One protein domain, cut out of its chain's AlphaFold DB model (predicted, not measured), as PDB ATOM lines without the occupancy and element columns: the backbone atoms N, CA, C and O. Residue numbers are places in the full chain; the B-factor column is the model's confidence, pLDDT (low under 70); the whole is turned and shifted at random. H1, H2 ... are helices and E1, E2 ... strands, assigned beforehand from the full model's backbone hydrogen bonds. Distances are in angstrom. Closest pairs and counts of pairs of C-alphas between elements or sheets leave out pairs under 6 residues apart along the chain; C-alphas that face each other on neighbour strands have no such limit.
ATOM      1  N   ASP A  28     173.885 190.615  93.790       81.56
ATOM      2  CA  ASP A  28     173.903 190.685  95.244       81.56
ATOM      3  C   ASP A  28     174.212 189.293  95.831       81.56
ATOM      4  O   ASP A  28     173.580 188.300  95.458       81.56
ATOM      5  N   GLU A  29     175.213 189.208  96.712       86.38
ATOM      6  CA  GLU A  29     175.683 187.934  97.269       86.38
ATOM      7  C   GLU A  29     174.576 187.216  98.062       86.38
ATOM      8  O   GLU A  29     174.514 185.983  98.074       86.38
ATOM      9  N   GLU A  30     173.665 187.964  98.696       88.38
ATOM     10  CA  GLU A  30     172.499 187.399  99.378       88.38
ATOM     11  C   GLU A  30     171.550 186.748  98.368       88.38
ATOM     12  O   GLU A  30     171.106 185.615  98.582       88.38
ATOM     13  N   LEU A  31     171.282 187.422  97.245       91.75
ATOM     14  CA  LEU A  31     170.415 186.894  96.193       91.75
ATOM     15  C   LEU A  31     171.008 185.633  95.558       91.75
ATOM     16  O   LEU A  31     170.298 184.638  95.418       91.75
ATOM     17  N   GLU A  32     172.301 185.642  95.227       91.19
ATOM     18  CA  GLU A  32     172.992 184.480  94.654       91.19
ATOM     19  C   GLU A  32     172.902 183.264  95.588       91.19
ATOM     20  O   GLU A  32     172.513 182.173  95.166       91.19
ATOM     21  N   ARG A  33     173.156 183.451  96.890       91.38
ATOM     22  CA  ARG A  33     173.009 182.373  97.882       91.38
ATOM     23  C   ARG A  33     171.579 181.844  97.949       91.38
ATOM     24  O   ARG A  33     171.379 180.637  98.100       91.38
ATOM     25  N   VAL A  34     170.575 182.719  97.866       92.75
ATOM     26  CA  VAL A  34     169.170 182.299  97.881       92.75
ATOM     27  C   VAL A  34     168.839 181.479  96.637       92.75
ATOM     28  O   VAL A  34     168.299 180.382  96.796       92.75
ATOM     29  N   LEU A  35     169.238 181.934  95.448       93.12
ATOM     30  CA  LEU A  35     169.041 181.206  94.191       93.12
ATOM     31  C   LEU A  35     169.709 179.830  94.217       93.12
ATOM     32  O   LEU A  35     169.050 178.836  93.933       93.12
ATOM     33  N   GLN A  36     170.958 179.732  94.671       91.88
ATOM     34  CA  GLN A  36     171.653 178.444  94.807       91.88
ATOM     35  C   GLN A  36     170.968 177.493  95.800       91.88
ATOM     36  O   GLN A  36     171.057 176.275  95.672       91.88
ATOM     37  N   SER A  37     170.274 178.034  96.802       91.25
ATOM     38  CA  SER A  37     169.617 177.249  97.855       91.25
ATOM     39  C   SER A  37     168.176 176.821  97.530       91.25
ATOM     40  O   SER A  37     167.573 176.056  98.295       91.25
ATOM     41  N   GLN A  38     167.611 177.365  96.449       92.25
ATOM     42  CA  GLN A  38     166.214 177.196  96.023       92.25
ATOM     43  C   GLN A  38     166.082 176.818  94.548       92.25
ATOM     44  O   GLN A  38     164.967 176.580  94.078       92.25
ATOM     45  N   GLY A  39     167.200 176.772  93.833       93.88
ATOM     46  CA  GLY A  39     167.286 176.485  92.420       93.88
ATOM     47  C   GLY A  39     168.095 175.233  92.138       93.88
ATOM     48  O   GLY A  39     168.945 174.804  92.917       93.88
ATOM     49  N   VAL A  40     167.820 174.642  90.989       95.38
ATOM     50  CA  VAL A  40     168.619 173.567  90.417       95.38
ATOM     51  C   VAL A  40     168.749 173.809  88.926       95.38
ATOM     52  O   VAL A  40     167.793 174.208  88.260       95.38
ATOM     53  N   ARG A  41     169.948 173.560  88.409       94.50
ATOM     54  CA  ARG A  41     170.275 173.683  86.994       94.50
ATOM     55  C   ARG A  41     170.708 172.327  86.462       94.50
ATOM     56  O   ARG A  41     171.507 171.644  87.096       94.50
ATOM     57  N   PHE A  42     170.192 171.952  85.300       93.12
ATOM     58  CA  PHE A  42     170.550 170.713  84.620       93.12
ATOM     59  C   PHE A  42     170.579 170.907  83.102       93.12
ATOM     60  O   PHE A  42     170.070 171.895  82.566       93.12
ATOM     61  N   HIS A  43     171.214 169.968  82.407       93.94
ATOM     62  CA  HIS A  43     171.441 170.048  80.970       93.94
ATOM     63  C   HIS A  43     170.605 169.007  80.241       93.94
ATOM     64  O   HIS A  43     170.599 167.840  80.616       93.94
ATOM     65  N   VAL A  44     169.919 169.444  79.189       93.12
ATOM     66  CA  VAL A  44     169.063 168.590  78.364       93.12
ATOM     67  C   VAL A  44     169.900 167.974  77.254       93.12
ATOM     68  O   VAL A  44     170.602 168.703  76.545       93.12
ATOM     69  N   GLU A  45     169.825 166.652  77.094       89.19
ATOM     70  CA  GLU A  45     170.614 165.869  76.130       89.19
ATOM     71  C   GLU A  45     172.141 166.064  76.286       89.19
ATOM     72  O   GLU A  45     172.908 165.908  75.334       89.19
ATOM     73  N   GLY A  46     172.597 166.474  77.474       81.50
ATOM     74  CA  GLY A  46     174.008 166.708  77.773       81.50
ATOM     75  C   GLY A  46     174.675 165.477  78.375       81.50
ATOM     76  O   GLY A  46     174.107 164.820  79.241       81.50
ATOM     77  N   GLN A  47     175.909 165.192  77.966       76.94
ATOM     78  CA  GLN A  47     176.762 164.217  78.646       76.94
ATOM     79  C   GLN A  47     177.783 164.947  79.513       76.94
ATOM     80  O   GLN A  47     178.465 165.860  79.043       76.94
ATOM     81  N   VAL A  48     177.882 164.540  80.777       79.00
ATOM     82  CA  VAL A  48     178.874 165.068  81.717       79.00
ATOM     83  C   VAL A  48     180.173 164.284  81.549       79.00
ATOM     84  O   VAL A  48     180.187 163.059  81.666       79.00
ATOM     85  N   LEU A  49     181.265 164.990  81.270       79.06
ATOM     86  CA  LEU A  49     182.609 164.447  81.118       79.06
ATOM     87  C   LEU A  49     183.561 165.220  82.041       79.06
ATOM     88  O   LEU A  49     184.085 166.273  81.678       79.06
ATOM     89  N   GLY A  50     183.750 164.706  83.259       82.00
ATOM     90  CA  GLY A  50     184.411 165.453  84.334       82.00
ATOM     91  C   GLY A  50     183.589 166.688  84.707       82.00
ATOM     92  O   GLY A  50     182.396 166.568  84.970       82.00
ATOM     93  N   ASP A  51     184.210 167.865  84.652       79.44
ATOM     94  CA  ASP A  51     183.554 169.152  84.932       79.44
ATOM     95  C   ASP A  51     182.927 169.804  83.683       79.44
ATOM     96  O   ASP A  51     182.431 170.929  83.732       79.44
ATOM     97  N   MET A  52     182.964 169.119  82.535       78.00
ATOM     98  CA  MET A  52     182.493 169.642  81.255       78.00
ATOM     99  C   MET A  52     181.195 168.966  80.822       78.00
ATOM    100  O   MET A  52     181.045 167.751  80.919       78.00
ATOM    101  N   VAL A  53     180.273 169.751  80.269       82.25
ATOM    102  CA  VAL A  53     179.043 169.237  79.663       82.25
ATOM    103  C   VAL A  53     179.160 169.334  78.153       82.25
ATOM    104  O   VAL A  53     179.318 170.420  77.597       82.25
ATOM    105  N   ILE A  54     179.077 168.190  77.484       83.62
ATOM    106  CA  ILE A  54     179.218 168.081  76.034       83.62
ATOM    107  C   ILE A  54     177.863 167.746  75.423       83.62
ATOM    108  O   ILE A  54     177.081 166.962  75.956       83.62
ATOM    109  N   GLY A  55     177.582 168.348  74.270       84.62
ATOM    110  CA  GLY A  55     176.459 167.948  73.430       84.62
ATOM    111  C   GLY A  55     175.093 168.488  73.851       84.62
ATOM    112  O   GLY A  55     174.195 168.424  73.012       84.62
ATOM    113  N   SER A  56     174.967 169.093  75.042       91.31
ATOM    114  CA  SER A  56     173.695 169.599  75.577       91.31
ATOM    115  C   SER A  56     172.953 170.461  74.562       91.31
ATOM    116  O   SER A  56     173.544 171.364  73.958       91.31
ATOM    117  N   ARG A  57     171.658 170.207  74.396       93.38
ATOM    118  CA  ARG A  57     170.781 171.023  73.555       93.38
ATOM    119  C   ARG A  57     170.402 172.326  74.245       93.38
ATOM    120  O   ARG A  57     170.339 173.368  73.601       93.38
ATOM    121  N   GLY A  58     170.218 172.276  75.556       94.00
ATOM    122  CA  GLY A  58     169.907 173.442  76.363       94.00
ATOM    123  C   GLY A  58     170.203 173.214  77.834       94.00
ATOM    124  O   GLY A  58     170.553 172.112  78.262       94.00
ATOM    125  N   THR A  59     170.068 174.284  78.595       95.19
ATOM    126  CA  THR A  59     170.194 174.297  80.046       95.19
ATOM    127  C   THR A  59     168.865 174.744  80.624       95.19
ATOM    128  O   THR A  59     168.315 175.752  80.185       95.19
ATOM    129  N   VAL A  60     168.350 173.986  81.584       96.31
ATOM    130  CA  VAL A  60     167.114 174.305  82.292       96.31
ATOM    131  C   VAL A  60     167.471 174.614  83.732       96.31
ATOM    132  O   VAL A  60     168.188 173.858  84.386       96.31
ATOM    133  N   GLU A  61     166.966 175.732  84.221       96.50
ATOM    134  CA  GLU A  61     167.061 176.141  85.608       96.50
ATOM    135  C   GLU A  61     165.657 176.275  86.180       96.50
ATOM    136  O   GLU A  61     164.793 176.929  85.598       96.50
ATOM    137  N   VAL A  62     165.425 175.614  87.309       97.12
ATOM    138  CA  VAL A  62     164.148 175.614  88.018       97.12
ATOM    139  C   VAL A  62     164.395 176.173  89.405       97.12
ATOM    140  O   VAL A  62     165.181 175.606  90.158       97.12
ATOM    141  N   ILE A  63     163.706 177.257  89.746       96.44
ATOM    142  CA  ILE A  63     163.834 177.961  91.023       96.44
ATOM    143  C   ILE A  63     162.492 177.936  91.738       96.44
ATOM    144  O   ILE A  63     161.468 178.341  91.185       96.44
ATOM    145  N   TRP A  64     162.486 177.478  92.986       96.12
ATOM    146  CA  TRP A  64     161.312 177.581  93.843       96.12
ATOM    147  C   TRP A  64     161.083 179.036  94.257       96.12
ATOM    148  O   TRP A  64     161.927 179.656  94.899       96.12
ATOM    149  N   VAL A  65     159.912 179.574  93.917       95.75
ATOM    150  CA  VAL A  65     159.537 180.944  94.260       95.75
ATOM    151  C   VAL A  65     158.803 180.939  95.593       95.75
ATOM    152  O   VAL A  65     157.710 180.386  95.728       95.75
ATOM    153  N   ASN A  66     159.403 181.579  96.592       94.12
ATOM    154  CA  ASN A  66     158.823 181.733  97.919       94.12
ATOM    155  C   ASN A  66     159.098 183.128  98.495       94.12
ATOM    156  O   ASN A  66     159.733 183.975  97.867       94.12
ATOM    157  N   ARG A  67     158.627 183.369  99.723       93.62
ATOM    158  CA  ARG A  67     158.811 184.660 100.404       93.62
ATOM    159  C   ARG A  67     160.279 185.021 100.629       93.62
ATOM    160  O   ARG A  67     160.628 186.184 100.498       93.62
ATOM    161  N   ARG A  68     161.145 184.037 100.886       93.62
ATOM    162  CA  ARG A  68     162.587 184.273 101.051       93.62
ATOM    163  C   ARG A  68     163.228 184.781  99.754       93.62
ATOM    164  O   ARG A  68     164.040 185.698  99.811       93.62
ATOM    165  N   LEU A  69     162.834 184.240  98.596       94.62
ATOM    166  CA  LEU A  69     163.258 184.770  97.296       94.62
ATOM    167  C   LEU A  69     162.728 186.188  97.066       94.62
ATOM    168  O   LEU A  69     163.470 187.050  96.606       94.62
ATOM    169  N   ALA A  70     161.461 186.436  97.409       95.56
ATOM    170  CA  ALA A  70     160.850 187.758  97.292       95.56
ATOM    171  C   ALA A  70     161.593 188.816  98.124       95.56
ATOM    172  O   ALA A  70     161.900 189.896  97.621       95.56
ATOM    173  N   GLU A  71     161.930 188.486  99.371       94.75
ATOM    174  CA  GLU A  71     162.707 189.349 100.261       94.75
ATOM    175  C   GLU A  71     164.095 189.640  99.680       94.75
ATOM    176  O   GLU A  71     164.471 190.808  99.570       94.75
ATOM    177  N   ALA A  72     164.821 188.614  99.230       94.25
ATOM    178  CA  ALA A  72     166.136 188.786  98.612       94.25
ATOM    179  C   ALA A  72     166.079 189.679  97.358       94.25
ATOM    180  O   ALA A  72     166.877 190.603  97.215       94.25
ATOM    181  N   LEU A  73     165.093 189.468  96.478       95.06
ATOM    182  CA  LEU A  73     164.910 190.286  95.274       95.06
ATOM    183  C   LEU A  73     164.563 191.743  95.593       95.06
ATOM    184  O   LEU A  73     164.989 192.632  94.866       95.06
ATOM    185  N   SER A  74     163.820 192.004  96.672       93.56
ATOM    186  CA  SER A  74     163.486 193.376  97.086       93.56
ATOM    187  C   SER A  74     164.664 194.154  97.679       93.56
ATOM    188  O   SER A  74     164.640 195.383  97.679       93.56
ATOM    189  N   ARG A  75     165.682 193.450  98.190       92.62
ATOM    190  CA  ARG A  75     166.920 194.047  98.715       92.62
ATOM    191  C   ARG A  75     168.005 194.187  97.654       92.62
ATOM    192  O   ARG A  75     168.870 195.046  97.795       92.62
ATOM    193  N   ALA A  76     167.958 193.359  96.611       91.69
ATOM    194  CA  ALA A  76     168.937 193.382  95.537       91.69
ATOM    195  C   ALA A  76     168.932 194.732  94.806       91.69
ATOM    196  O   ALA A  76     167.880 195.271  94.462       91.69
ATOM    197  N   GLN A  77     170.122 195.256  94.510       88.81
ATOM    198  CA  GLN A  77     170.272 196.524  93.786       88.81
ATOM    199  C   GLN A  77     169.738 196.445  92.345       88.81
ATOM    200  O   GLN A  77     169.136 197.397  91.849       88.81
ATOM    201  N   PHE A  78     169.954 195.306  91.682       89.12
ATOM    202  CA  PHE A  78     169.554 195.051  90.295       89.12
ATOM    203  C   PHE A  78     168.928 193.652  90.173       89.12
ATOM    204  O   PHE A  78     169.581 192.722  89.692       89.12
ATOM    205  N   PRO A  79     167.691 193.455  90.659       92.19
ATOM    206  CA  PRO A  79     167.057 192.145  90.621       92.19
ATOM    207  C   PRO A  79     166.738 191.732  89.171       92.19
ATOM    208  O   PRO A  79     166.290 192.568  88.380       92.19
ATOM    209  N   PRO A  80     166.901 190.446  88.803       92.94
ATOM    210  CA  PRO A  80     166.480 189.958  87.494       92.94
ATOM    211  C   PRO A  80     164.971 190.142  87.301       92.94
ATOM    212  O   PRO A  80     164.166 189.532  88.009       92.94
ATOM    213  N   GLN A  81     164.579 190.960  86.321       92.56
ATOM    214  CA  GLN A  81     163.177 191.348  86.136       92.56
ATOM    215  C   GLN A  81     162.249 190.142  85.931       92.56
ATOM    216  O   GLN A  81     161.156 190.095  86.487       92.56
ATOM    217  N   TRP A  82     162.708 189.120  85.209       91.94
ATOM    218  CA  TRP A  82     161.919 187.915  84.954       91.94
ATOM    219  C   TRP A  82     161.560 187.138  86.236       91.94
ATOM    220  O   TRP A  82     160.512 186.490  86.273       91.94
ATOM    221  N   LEU A  83     162.389 187.217  87.290       95.25
ATOM    222  CA  LEU A  83     162.099 186.641  88.609       95.25
ATOM    223  C   LEU A  83     161.160 187.531  89.419       95.25
ATOM    224  O   LEU A  83     160.255 187.013  90.077       95.25
ATOM    225  N   VAL A  84     161.337 188.854  89.342       95.38
ATOM    226  CA  VAL A  84     160.417 189.827  89.953       95.38
ATOM    227  C   VAL A  84     158.995 189.591  89.439       95.38
ATOM    228  O   VAL A  84     158.062 189.485  90.237       95.38
ATOM    229  N   ASP A  85     158.841 189.388  88.130       93.56
ATOM    230  CA  ASP A  85     157.558 189.086  87.491       93.56
ATOM    231  C   ASP A  85     156.926 187.777  88.002       93.56
ATOM    232  O   ASP A  85     155.700 187.642  88.005       93.56
ATOM    233  N   GLN A  86     157.731 186.798  88.440       95.00
ATOM    234  CA  GLN A  86     157.199 185.572  89.043       95.00
ATOM    235  C   GLN A  86     156.798 185.792  90.501       95.00
ATOM    236  O   GLN A  86     155.723 185.357  90.903       95.00
ATOM    237  N   VAL A  87     157.609 186.502  91.289       95.75
ATOM    238  CA  VAL A  87     157.301 186.800  92.697       95.75
ATOM    239  C   VAL A  87     155.981 187.552  92.852       95.75
ATOM    240  O   VAL A  87     155.221 187.252  93.769       95.75
ATOM    241  N   GLN A  88     155.652 188.459  91.930       93.81
ATOM    242  CA  GLN A  88     154.371 189.179  91.937       93.81
ATOM    243  C   GLN A  88     153.140 188.256  91.860       93.81
ATOM    244  O   GLN A  88     152.036 188.666  92.204       93.81
ATOM    245  N   LYS A  89     153.312 187.002  91.425       93.31
ATOM    246  CA  LYS A  89     152.241 186.001  91.319       93.31
ATOM    247  C   LYS A  89     152.121 185.121  92.565       93.31
ATOM    248  O   LYS A  89     151.246 184.260  92.598       93.31
ATOM    249  N   LEU A  90     152.983 185.301  93.571       93.44
ATOM    250  CA  LEU A  90     153.064 184.420  94.739       93.44
ATOM    251  C   LEU A  90     151.753 184.377  95.539       93.44
ATOM    252  O   LEU A  90     151.354 183.310  95.998       93.44
ATOM    253  N   ASP A  91     151.050 185.505  95.648       91.00
ATOM    254  CA  ASP A  91     149.769 185.584  96.364       91.00
ATOM    255  C   ASP A  91     148.605 184.931  95.598       91.00
ATOM    256  O   ASP A  91     147.584 184.582  96.189       91.00
ATOM    257  N   SER A  92     148.777 184.703  94.293       90.88
ATOM    258  CA  SER A  92     147.807 184.018  93.429       90.88
ATOM    259  C   SER A  92     147.982 182.495  93.425       90.88
ATOM    260  O   SER A  92     147.270 181.797  92.701       90.88
ATOM    261  N   VAL A  93     148.933 181.955  94.198       93.56
ATOM    262  CA  VAL A  93     149.213 180.515  94.242       93.56
ATOM    263  C   VAL A  93     148.104 179.785  95.012       93.56
ATOM    264  O   VAL A  93     147.886 180.061  96.195       93.56
ATOM    265  N   PRO A  94     147.403 178.820  94.387       93.44
ATOM    266  CA  PRO A  94     146.356 178.069  95.061       93.44
ATOM    267  C   PRO A  94     146.933 177.149  96.143       93.44
ATOM    268  O   PRO A  94     148.061 176.661  96.059       93.44
ATOM    269  N   ARG A  95     146.121 176.847  97.165       91.31
ATOM    270  CA  ARG A  95     146.510 175.897  98.219       91.31
ATOM    271  C   ARG A  95     146.901 174.541  97.616       91.31
ATOM    272  O   ARG A  95     146.294 174.074  96.654       91.31
ATOM    273  N   GLY A  96     147.918 173.913  98.200       91.56
ATOM    274  CA  GLY A  96     148.457 172.628  97.739       91.56
ATOM    275  C   GLY A  96     149.420 172.723  96.553       91.56
ATOM    276  O   GLY A  96     150.019 171.710  96.200       91.56
ATOM    277  N   HIS A  97     149.608 173.915  95.980       94.62
ATOM    278  CA  HIS A  97     150.558 174.157  94.900       94.62
ATOM    279  C   HIS A  97     151.741 174.986  95.385       94.62
ATOM    280  O   HIS A  97     151.666 175.691  96.392       94.62
ATOM    281  N   SER A  98     152.828 174.917  94.627       95.62
ATOM    282  CA  SER A  98     153.983 175.791  94.784       95.62
ATOM    283  C   SER A  98     154.349 176.410  93.444       95.62
ATOM    284  O   SER A  98     154.195 175.780  92.396       95.62
ATOM    285  N   LEU A  99     154.834 177.647  93.495       96.38
ATOM    286  CA  LEU A  99     155.278 178.394  92.327       96.38
ATOM    287  C   LEU A  99     156.746 178.103  92.028       96.38
ATOM    288  O   LEU A  99     157.589 178.164  92.922       96.38
ATOM    289  N   PHE A 100     157.046 177.853  90.760       97.00
ATOM    290  CA  PHE A 100     158.407 177.719  90.265       97.00
ATOM    291  C   PHE A 100     158.638 178.675  89.104       97.00
ATOM    292  O   PHE A 100     157.778 178.831  88.237       97.00
ATOM    293  N   ALA A 101     159.805 179.305  89.093       97.06
ATOM    294  CA  ALA A 101     160.314 180.063  87.969       97.06
ATOM    295  C   ALA A 101     161.253 179.156  87.172       97.06
ATOM    296  O   ALA A 101     162.097 178.473  87.751       97.06
ATOM    297  N   VAL A 102     161.080 179.126  85.857       97.00
ATOM    298  CA  VAL A 102     161.839 178.267  84.954       97.00
ATOM    299  C   VAL A 102     162.533 179.144  83.926       97.00
ATOM    300  O   VAL A 102     161.886 179.955  83.262       97.00
ATOM    301  N   ALA A 103     163.845 178.969  83.809       96.75
ATOM    302  CA  ALA A 103     164.658 179.552  82.758       96.75
ATOM    303  C   ALA A 103     165.181 178.434  81.859       96.75
ATOM    304  O   ALA A 103     165.701 177.421  82.330       96.75
ATOM    305  N   VAL A 104     165.043 178.621  80.555       96.50
ATOM    306  CA  VAL A 104     165.548 177.702  79.543       96.50
ATOM    307  C   VAL A 104     166.493 178.470  78.644       96.50
ATOM    308  O   VAL A 104     166.058 179.404  77.983       96.50
ATOM    309  N   ARG A 105     167.758 178.053  78.576       96.25
ATOM    310  CA  ARG A 105     168.757 178.594  77.649       96.25
ATOM    311  C   ARG A 105     169.083 177.566  76.578       96.25
ATOM    312  O   ARG A 105     169.482 176.444  76.897       96.25
ATOM    313  N   ALA A 106     168.950 177.945  75.315       96.19
ATOM    314  CA  ALA A 106     169.282 177.091  74.186       96.19
ATOM    315  C   ALA A 106     170.786 177.142  73.881       96.19
ATOM    316  O   ALA A 106     171.341 178.197  73.589       96.19
ATOM    317  N   ASN A 107     171.450 175.987  73.903       92.94
ATOM    318  CA  ASN A 107     172.837 175.835  73.437       92.94
ATOM    319  C   ASN A 107     172.883 175.424  71.952       92.94
ATOM    320  O   ASN A 107     173.894 175.587  71.275       92.94
ATOM    321  N   LYS A 108     171.775 174.866  71.458       93.19
ATOM    322  CA  LYS A 108     171.441 174.539  70.068       93.19
ATOM    323  C   LYS A 108     169.954 174.856  69.874       93.19
ATOM    324  O   LYS A 108     169.258 174.953  70.884       93.19
ATOM    325  N   PRO A 109     169.442 174.948  68.631       95.00
ATOM    326  CA  PRO A 109     168.011 175.102  68.400       95.00
ATOM    327  C   PRO A 109     167.177 174.136  69.254       95.00
ATOM    328  O   PRO A 109     167.389 172.914  69.228       95.00
ATOM    329  N   PHE A 110     166.278 174.701  70.054       94.12
ATOM    330  CA  PHE A 110     165.548 173.993  71.093       94.12
ATOM    331  C   PHE A 110     164.084 174.405  71.108       94.12
ATOM    332  O   PHE A 110     163.760 175.584  71.214       94.12
ATOM    333  N   THR A 111     163.200 173.414  71.050       94.62
ATOM    334  CA  THR A 111     161.766 173.624  71.240       94.62
ATOM    335  C   THR A 111     161.397 173.252  72.668       94.62
ATOM    336  O   THR A 111     161.587 172.105  73.087       94.62
ATOM    337  N   VAL A 112     160.876 174.219  73.415       93.12
ATOM    338  CA  VAL A 112     160.386 174.022  74.775       93.12
ATOM    339  C   VAL A 112     159.024 173.336  74.724       93.12
ATOM    340  O   VAL A 112     158.025 173.919  74.306       93.12
ATOM    341  N   ASP A 113     158.987 172.092  75.185       92.00
ATOM    342  CA  ASP A 113     157.787 171.286  75.353       92.00
ATOM    343  C   ASP A 113     157.490 171.120  76.844       92.00
ATOM    344  O   ASP A 113     158.155 170.370  77.563       92.00
ATOM    345  N   LEU A 114     156.457 171.822  77.309       90.12
ATOM    346  CA  LEU A 114     156.031 171.798  78.707       90.12
ATOM    347  C   LEU A 114     155.636 170.399  79.192       90.12
ATOM    348  O   LEU A 114     155.790 170.120  80.376       90.12
ATOM    349  N   ASN A 115     155.188 169.504  78.305       91.62
ATOM    350  CA  ASN A 115     154.811 168.142  78.695       91.62
ATOM    351  C   ASN A 115     156.025 167.276  79.052       91.62
ATOM    352  O   ASN A 115     155.883 166.243  79.707       91.62
ATOM    353  N   ARG A 116     157.225 167.683  78.620       94.06
ATOM    354  CA  ARG A 116     158.481 167.030  78.998       94.06
ATOM    355  C   ARG A 116     159.008 167.545  80.334       94.06
ATOM    356  O   ARG A 116     159.808 166.847  80.950       94.06
ATOM    357  N   LEU A 117     158.578 168.724  80.787       94.56
ATOM    358  CA  LEU A 117     159.026 169.322  82.042       94.56
ATOM    359  C   LEU A 117     158.359 168.635  83.239       94.56
ATOM    360  O   LEU A 117     157.151 168.401  83.274       94.56
ATOM    361  N   ILE A 118     159.166 168.310  84.242       95.62
ATOM    362  CA  ILE A 118     158.746 167.586  85.439       95.62
ATOM    363  C   ILE A 118     159.208 168.386  86.647       95.62
ATOM    364  O   ILE A 118     160.379 168.748  86.732       95.62
ATOM    365  N   ILE A 119     158.288 168.664  87.571       95.25
ATOM    366  CA  ILE A 119     158.564 169.287  88.872       95.25
ATOM    367  C   ILE A 119     157.683 168.586  89.902       95.25
ATOM    368  O   ILE A 119     156.496 168.885  90.039       95.25
ATOM    369  N   GLY A 120     158.238 167.585  90.584       93.12
ATOM    370  CA  GLY A 120     157.491 166.633  91.406       93.12
ATOM    371  C   GLY A 120     156.669 165.653  90.567       93.12
ATOM    372  O   GLY A 120     156.804 164.441  90.705       93.12
ATOM    373  N   VAL A 121     155.854 166.191  89.661       91.69
ATOM    374  CA  VAL A 121     155.015 165.479  88.696       91.69
ATOM    375  C   VAL A 121     155.225 166.049  87.286       91.69
ATOM    376  O   VAL A 121     155.712 167.178  87.155       91.69
ATOM    377  N   PRO A 122     154.864 165.307  86.222       92.94
ATOM    378  CA  PRO A 122     154.810 165.857  84.870       92.94
ATOM    379  C   PRO A 122     153.890 167.074  84.804       92.94
ATOM    380  O   PRO A 122     152.748 167.022  85.272       92.94
ATOM    381  N   LEU A 123     154.396 168.168  84.241       90.38
ATOM    382  CA  LEU A 123     153.617 169.386  84.095       90.38
ATOM    383  C   LEU A 123     152.639 169.276  82.926       90.38
ATOM    384  O   LEU A 123     152.865 168.584  81.935       90.38
ATOM    385  N   ARG A 124     151.525 169.992  83.068       88.44
ATOM    386  CA  ARG A 124     150.508 170.186  82.031       88.44
ATOM    387  C   ARG A 124     150.469 171.660  81.662       88.44
ATOM    388  O   ARG A 124     150.792 172.506  82.491       88.44
ATOM    389  N   ARG A 125     150.004 171.982  80.455       85.50
ATOM    390  CA  ARG A 125     149.901 173.378  79.989       85.50
ATOM    391  C   ARG A 125     149.047 174.263  80.895       85.50
ATOM    392  O   ARG A 125     149.388 175.414  81.113       85.50
ATOM    393  N   GLU A 126     147.994 173.710  81.491       87.62
ATOM    394  CA  GLU A 126     147.112 174.407  82.445       87.62
ATOM    395  C   GLU A 126     147.843 174.927  83.693       87.62
ATOM    396  O   GLU A 126     147.354 175.818  84.381       87.62
ATOM    397  N   LEU A 127     149.012 174.359  83.998       90.31
ATOM    398  CA  LEU A 127     149.843 174.745  85.129       90.31
ATOM    399  C   LEU A 127     150.825 175.875  84.791       90.31
ATOM    400  O   LEU A 127     151.545 176.348  85.670       90.31
ATOM    401  N   LEU A 128     150.872 176.318  83.534       91.88
ATOM    402  CA  LEU A 128     151.661 177.466  83.119       91.88
ATOM    403  C   LEU A 128     150.993 178.760  83.610       91.88
ATOM    404  O   LEU A 128     149.844 179.050  83.290       91.88
ATOM    405  N   LEU A 129     151.730 179.561  84.379       90.94
ATOM    406  CA  LEU A 129     151.260 180.861  84.874       90.94
ATOM    407  C   LEU A 129     151.684 182.037  84.004       90.94
ATOM    408  O   LEU A 129     151.094 183.116  84.074       90.94
ATOM    409  N   THR A 130     152.765 181.892  83.247       87.25
ATOM    410  CA  THR A 130     153.117 182.879  82.226       87.25
ATOM    411  C   THR A 130     152.261 182.625  80.994       87.25
ATOM    412  O   THR A 130     152.115 181.490  80.569       87.25
ATOM    413  N   ARG A 131     151.673 183.667  80.406       84.56
ATOM    414  CA  ARG A 131     150.918 183.494  79.161       84.56
ATOM    415  C   ARG A 131     151.839 182.951  78.062       84.56
ATOM    416  O   ARG A 131     152.966 183.427  77.939       84.56
ATOM    417  N   GLU A 132     151.354 181.998  77.268       81.25
ATOM    418  CA  GLU A 132     152.154 181.347  76.217       81.25
ATOM    419  C   GLU A 132     152.720 182.352  75.200       81.25
ATOM    420  O   GLU A 132     153.847 182.196  74.756       81.25
ATOM    421  N   ASP A 133     152.004 183.444  74.906       83.44
ATOM    422  CA  ASP A 133     152.460 184.515  74.004       83.44
ATOM    423  C   ASP A 133     153.671 185.313  74.521       83.44
ATOM    424  O   ASP A 133     154.300 186.048  73.762       83.44
ATOM    425  N   ARG A 134     154.005 185.179  75.809       84.06
ATOM    426  CA  ARG A 134     155.195 185.774  76.438       84.06
ATOM    427  C   ARG A 134     156.327 184.771  76.641       84.06
ATOM    428  O   ARG A 134     157.371 185.142  77.171       84.06
ATOM    429  N   MET A 135     156.112 183.517  76.260       89.94
ATOM    430  CA  MET A 135     157.087 182.445  76.358       89.94
ATOM    431  C   MET A 135     157.616 182.131  74.960       89.94
ATOM    432  O   MET A 135     156.859 181.786  74.059       89.94
ATOM    433  N   LEU A 136     158.934 182.196  74.786       91.31
ATOM    434  CA  LEU A 136     159.559 181.665  73.581       91.31
ATOM    435  C   LEU A 136     159.529 180.137  73.657       91.31
ATOM    436  O   LEU A 136     160.122 179.539  74.559       91.31
ATOM    437  N   THR A 137     158.786 179.515  72.748       91.12
ATOM    438  CA  THR A 137     158.689 178.054  72.629       91.12
ATOM    439  C   THR A 137     159.716 177.505  71.653       91.12
ATOM    440  O   THR A 137     160.210 176.404  71.859       91.12
ATOM    441  N   GLU A 138     160.078 178.267  70.628       95.00
ATOM    442  CA  GLU A 138     161.154 177.948  69.695       95.00
ATOM    443  C   GLU A 138     162.329 178.879  69.973       95.00
ATOM    444  O   GLU A 138     162.208 180.095  69.856       95.00
ATOM    445  N   LEU A 139     163.450 178.296  70.390       95.81
ATOM    446  CA  LEU A 139     164.660 179.011  70.763       95.81
ATOM    447  C   LEU A 139     165.773 178.675  69.779       95.81
ATOM    448  O   LEU A 139     166.137 177.511  69.596       95.81
ATOM    449  N   SER A 140     166.358 179.703  69.188       95.69
ATOM    450  CA  SER A 140     167.638 179.640  68.499       95.69
ATOM    451  C   SER A 140     168.780 179.511  69.508       95.69
ATOM    452  O   SER A 140     168.633 179.779  70.698       95.69
ATOM    453  N   SER A 141     169.959 179.103  69.037       93.69
ATOM    454  CA  SER A 141     171.145 179.031  69.897       93.69
ATOM    455  C   SER A 141     171.443 180.387  70.547       93.69
ATOM    456  O   SER A 141     171.570 181.390  69.853       93.69
ATOM    457  N   GLY A 142     171.619 180.391  71.867       92.56
ATOM    458  CA  GLY A 142     171.865 181.581  72.680       92.56
ATOM    459  C   GLY A 142     170.602 182.267  73.201       92.56
ATOM    460  O   GLY A 142     170.719 183.106  74.091       92.56
ATOM    461  N   GLU A 143     169.418 181.911  72.702       96.12
ATOM    462  CA  GLU A 143     168.162 182.479  73.193       96.12
ATOM    463  C   GLU A 143     167.728 181.852  74.519       96.12
ATOM    464  O   GLU A 143     168.091 180.720  74.870       96.12
ATOM    465  N   GLU A 144     166.916 182.613  75.249       95.50
ATOM    466  CA  GLU A 144     166.388 182.232  76.549       95.50
ATOM    467  C   GLU A 144     164.872 182.394  76.608       95.50
ATOM    468  O   GLU A 144     164.308 183.332  76.051       95.50
ATOM    469  N   SER A 145     164.215 181.495  77.336       95.62
ATOM    470  CA  SER A 145     162.795 181.581  77.660       95.62
ATOM    471  C   SER A 145     162.608 181.541  79.169       95.62
ATOM    472  O   SER A 145     163.206 180.702  79.846       95.62
ATOM    473  N   PHE A 146     161.761 182.427  79.690       95.88
ATOM    474  CA  PHE A 146     161.486 182.557  81.118       95.88
ATOM    475  C   PHE A 146     159.991 182.450  81.377       95.88
ATOM    476  O   PHE A 146     159.190 183.180  80.788       95.88
ATOM    477  N   PHE A 147     159.592 181.568  82.285       95.69
ATOM    478  CA  PHE A 147     158.180 181.375  82.590       95.69
ATOM    479  C   PHE A 147     157.954 180.849  84.008       95.69
ATOM    480  O   PHE A 147     158.815 180.214  84.608       95.69
ATOM    481  N   GLY A 148     156.778 181.145  84.561       95.62
ATOM    482  CA  GLY A 148     156.327 180.619  85.844       95.62
ATOM    483  C   GLY A 148     155.400 179.425  85.652       95.62
ATOM    484  O   GLY A 148     154.551 179.440  84.757       95.62
ATOM    485  N   VAL A 149     155.520 178.422  86.517       95.81
ATOM    486  CA  VAL A 149     154.654 177.235  86.546       95.81
ATOM    487  C   VAL A 149     154.176 176.944  87.966       95.81
ATOM    488  O   VAL A 149     154.900 177.157  88.941       95.81
ATOM    489  N   LEU A 150     152.957 176.429  88.086       95.81
ATOM    490  CA  LEU A 150     152.436 175.838  89.312       95.81
ATOM    491  C   LEU A 150     152.724 174.345  89.306       95.81
ATOM    492  O   LEU A 150     152.276 173.629  88.424       95.81
ATOM    493  N   ALA A 151     153.398 173.838  90.325       94.19
ATOM    494  CA  ALA A 151     153.447 172.398  90.534       94.19
ATOM    495  C   ALA A 151     152.465 172.028  91.657       94.19
ATOM    496  O   ALA A 151     152.468 172.707  92.692       94.19
ATOM    497  N   PRO A 152     151.639 170.972  91.506       92.94
ATOM    498  CA  PRO A 152     150.724 170.475  92.540       92.94
ATOM    499  C   PRO A 152     151.492 169.705  93.628       92.94
ATOM    500  O   PRO A 152     151.207 168.555  93.953       92.94
ATOM    501  N   VAL A 153     152.524 170.351  94.162       91.25
ATOM    502  CA  VAL A 153     153.368 169.881  95.250       91.25
ATOM    503  C   VAL A 153     153.487 170.997  96.271       91.25
ATOM    504  O   VAL A 153     153.580 172.176  95.931       91.25
ATOM    505  N   THR A 154     153.501 170.632  97.548       88.62
ATOM    506  CA  THR A 154     153.794 171.576  98.628       88.62
ATOM    507  C   THR A 154     155.257 171.431  99.005       88.62
ATOM    508  O   THR A 154     155.644 170.436  99.621       88.62
ATOM    509  N   VAL A 155     156.071 172.415  98.630       89.44
ATOM    510  CA  VAL A 155     157.490 172.426  98.981       89.44
ATOM    511  C   VAL A 155     157.661 172.688 100.473       89.44
ATOM    512  O   VAL A 155     157.086 173.628 101.022       89.44
ATOM    513  N   LYS A 156     158.485 171.868 101.130       86.19
ATOM    514  CA  LYS A 156     158.891 172.070 102.526       86.19
ATOM    515  C   LYS A 156     160.401 172.323 102.602       86.19
ATOM    516  O   LYS A 156     161.144 171.699 101.838       86.19
ATOM    517  N   PRO A 157     160.883 173.176 103.521       83.31
ATOM    518  CA  PRO A 157     162.315 173.301 103.776       83.31
ATOM    519  C   PRO A 157     162.948 171.936 104.078       83.31
ATOM    520  O   PRO A 157     162.382 171.132 104.821       83.31
ATOM    521  N   GLY A 158     164.098 171.646 103.469       84.38
ATOM    522  CA  GLY A 158     164.772 170.349 103.581       84.38
ATOM    523  C   GLY A 158     164.190 169.214 102.729       84.38
ATOM    524  O   GLY A 158     164.658 168.084 102.865       84.38
ATOM    525  N   SER A 159     163.182 169.473 101.889       88.00
ATOM    526  CA  SER A 159     162.648 168.470 100.957       88.00
ATOM    527  C   SER A 159     163.484 168.357  99.680       88.00
ATOM    528  O   SER A 159     164.221 169.273  99.308       88.00
ATOM    529  N   PHE A 160     163.344 167.208  99.020       91.06
ATOM    530  CA  PHE A 160     163.899 166.929  97.702       91.06
ATOM    531  C   PHE A 160     162.743 166.823  96.717       91.06
ATOM    532  O   PHE A 160     161.767 166.116  96.983       91.06
ATOM    533  N   ILE A 161     162.836 167.546  95.606       93.75
ATOM    534  CA  ILE A 161     161.799 167.555  94.575       93.75
ATOM    535  C   ILE A 161     162.432 167.062  93.280       93.75
ATOM    536  O   ILE A 161     163.389 167.684  92.813       93.75
ATOM    537  N   PRO A 162     161.920 165.974  92.681       94.12
ATOM    538  CA  PRO A 162     162.426 165.523  91.400       94.12
ATOM    539  C   PRO A 162     162.081 166.574  90.350       94.12
ATOM    540  O   PRO A 162     160.918 166.954  90.195       94.12
ATOM    541  N   VAL A 163     163.087 167.036  89.624       96.19
ATOM    542  CA  VAL A 163     162.912 167.903  88.464       96.19
ATOM    543  C   VAL A 163     163.475 167.220  87.228       96.19
ATOM    544  O   VAL A 163     164.327 166.335  87.319       96.19
ATOM    545  N   GLY A 164     163.010 167.602  86.050       95.12
ATOM    546  CA  GLY A 164     163.590 167.057  84.834       95.12
ATOM    547  C   GLY A 164     162.942 167.550  83.565       95.12
ATOM    548  O   GLY A 164     161.942 168.266  83.597       95.12
ATOM    549  N   TYR A 165     163.521 167.135  82.447       94.94
ATOM    550  CA  TYR A 165     163.028 167.419  81.113       94.94
ATOM    551  C   TYR A 165     163.167 166.172  80.230       94.94
ATOM    552  O   TYR A 165     164.250 165.825  79.766       94.94
ATOM    553  N   GLY A 166     162.059 165.471  79.991       91.38
ATOM    554  CA  GLY A 166     162.064 164.162  79.338       91.38
ATOM    555  C   GLY A 166     162.815 163.124  80.177       91.38
ATOM    556  O   GLY A 166     162.407 162.808  81.296       91.38
ATOM    557  N   GLU A 167     163.915 162.606  79.634       89.88
ATOM    558  CA  GLU A 167     164.756 161.605  80.304       89.88
ATOM    559  C   GLU A 167     165.799 162.237  81.236       89.88
ATOM    560  O   GLU A 167     166.270 161.579  82.160       89.88
ATOM    561  N   ASP A 168     166.119 163.520  81.054       92.69
ATOM    562  CA  ASP A 168     167.123 164.209  81.862       92.69
ATOM    563  C   ASP A 168     166.526 164.598  83.219       92.69
ATOM    564  O   ASP A 168     165.525 165.318  83.285       92.69
ATOM    565  N   ARG A 169     167.121 164.111  84.314       91.56
ATOM    566  CA  ARG A 169     166.620 164.297  85.685       91.56
ATOM    567  C   ARG A 169     167.639 164.994  86.571       91.56
ATOM    568  O   ARG A 169     168.839 164.772  86.450       91.56
ATOM    569  N   ALA A 170     167.132 165.784  87.504       92.94
ATOM    570  CA  ALA A 170     167.884 166.345  88.612       92.94
ATOM    571  C   ALA A 170     167.005 166.393  89.869       92.94
ATOM    572  O   ALA A 170     165.800 166.139  89.827       92.94
ATOM    573  N   GLU A 171     167.606 166.723  91.005       92.69
ATOM    574  CA  GLU A 171     166.882 166.899  92.257       92.69
ATOM    575  C   GLU A 171     167.057 168.322  92.758       92.69
ATOM    576  O   GLU A 171     168.171 168.790  92.993       92.69
ATOM    577  N   LEU A 172     165.935 169.008  92.960       92.19
ATOM    578  CA  LEU A 172     165.940 170.266  93.676       92.19
ATOM    579  C   LEU A 172     166.023 169.973  95.173       92.19
ATOM    580  O   LEU A 172     165.063 169.481  95.773       92.19
ATOM    581  N   LYS A 173     167.162 170.315  95.777       90.12
ATOM    582  CA  LYS A 173     167.350 170.267  97.224       90.12
ATOM    583  C   LYS A 173     166.997 171.613  97.831       90.12
ATOM    584  O   LYS A 173     167.723 172.589  97.677       90.12
ATOM    585  N   VAL A 174     165.906 171.645  98.579       85.00
ATOM    586  CA  VAL A 174     165.459 172.865  99.242       85.00
ATOM    587  C   VAL A 174     166.211 173.006 100.557       85.00
ATOM    588  O   VAL A 174     166.121 172.137 101.426       85.00
ATOM    589  N   SER A 175     166.966 174.093 100.712       79.12
ATOM    590  CA  SER A 175     167.640 174.388 101.981       79.12
ATOM    591  C   SER A 175     166.644 174.484 103.150       79.12
ATOM    592  O   SER A 175     165.456 174.757 102.958       79.12
TER     593      SER A 175
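This is residues 28 to 175 of the 176 residues of an uncharacterized protein of Thermanaerovibrio acidaminovorans (strain ATCC 49978 / DSM 6589 / Su883) (UniProt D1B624). A strongly twisted sheet of four strands, E1, E4, E5 and E7, forms one layer of a sandwich, and a smaller sheet of three strands, E6, E8 and E9, covers part of one of its faces, the two sheets coming close where E1 runs beside E9. Helix H3 packs on the other face of the large sheet, H2 links H3 to H1 near one end of the strands, and the small hairpin of E2 and E3 sticks out far from the helices. The printed part has 148 residues, with three named helices and nine named strands in the order H1 E1 E2 E3 E4 H2 H3 E5 E6 E7 E8 E9. The class is mixed, helices and strands; the sheets, in the orders E1 - E4 - E5 - E7, E6 - E8 - E9 and E2 - E3, are all antiparallel. The whole is compact and rounded, with a radius of gyration of the C-alphas of 14.7 A and spans of 37 by 34 by 28 A.

In the large sheet, E4, residues 58 to 65, and E5, residues 98 to 106, are the inner strands, with N 61 and O 103 2.8 A apart. E1, residues 39 to 44, is an edge strand beside E4, with N 42 and O 60 2.9 A apart; E7, residues 144 to 151, is the other edge strand, beside E5, with N 102 and O 147 2.8 A apart. In the small sheet, E8, residues 160 to 165, is the inner strand; E6, residues 117 to 119, is its neighbour through N 118 and O 164, 2.9 A, and E9, residues 168 to 173, through N 163 and O 170, 2.9 A, in a hairpin with E8. The two sheets form a sandwich, two sheets face to face, with best planes 9 degrees apart and strands at 31 degrees. The closest C-alphas of E1 and E9 are those of Val 40 and Leu 172, 5.4 A apart. H3, residues 81 to 87, is on the large sheet at a height over the sheet of 8.7 A; it lies over E5, only just over that strand alone, with 5 of its C-alphas falling on E5 and 2 on E7, and runs along the strands at 5 degrees to E5 on the local plane. H2, residues 67 to 75, is not on the large sheet and forms a helical hairpin with H3: they touch, closest at the C-alphas of Ala 70 and Val 87, 5.9 A, opposite ways at a steep tilt of 37 degrees, only just steep. H1, residues 29 to 38, touches H2, closest at the C-alphas of Leu 31 and Ala 72, 5.3 A, at a shallow tilt of 20 degrees, opposite ways. H1 is on the large sheet on the same face as H3, over none of its strands, at a height over the sheet of 4.1 A, only just above the sheet's level. With residues 36 to 38 it only grazes the small sheet. E2, residues 47 to 49, and E3, residues 52 to 54, form a hairpin with N 49 and O 52 2.8 A apart. Every O i to N i+4 pair is within hydrogen-bond range in H1 and H2, and 2 of 3 are in H3.

E5 is 25.7 A long from C-alpha 98 to C-alpha 106, E4 22.0 A and E7 21.4 A. E8 measures 16.6 A, E9 16.5 A, E1 16.2 A and H1 14.4 A. H1 begins at C-alpha 29, (175.683, 187.934, 97.269), E5 at C-alpha 98, (153.983, 175.791, 94.784), and E9 ends at C-alpha 173, (167.350, 170.267, 97.224).

The two C-alphas farthest apart, those of Gly 50 and Ser 92, are 42.0 A apart. The printed part has no cut. The link from E6 to E7, residues 120 to 143, is long. The mean pLDDT of the printed part is 91.7, and no printed residue is under 70.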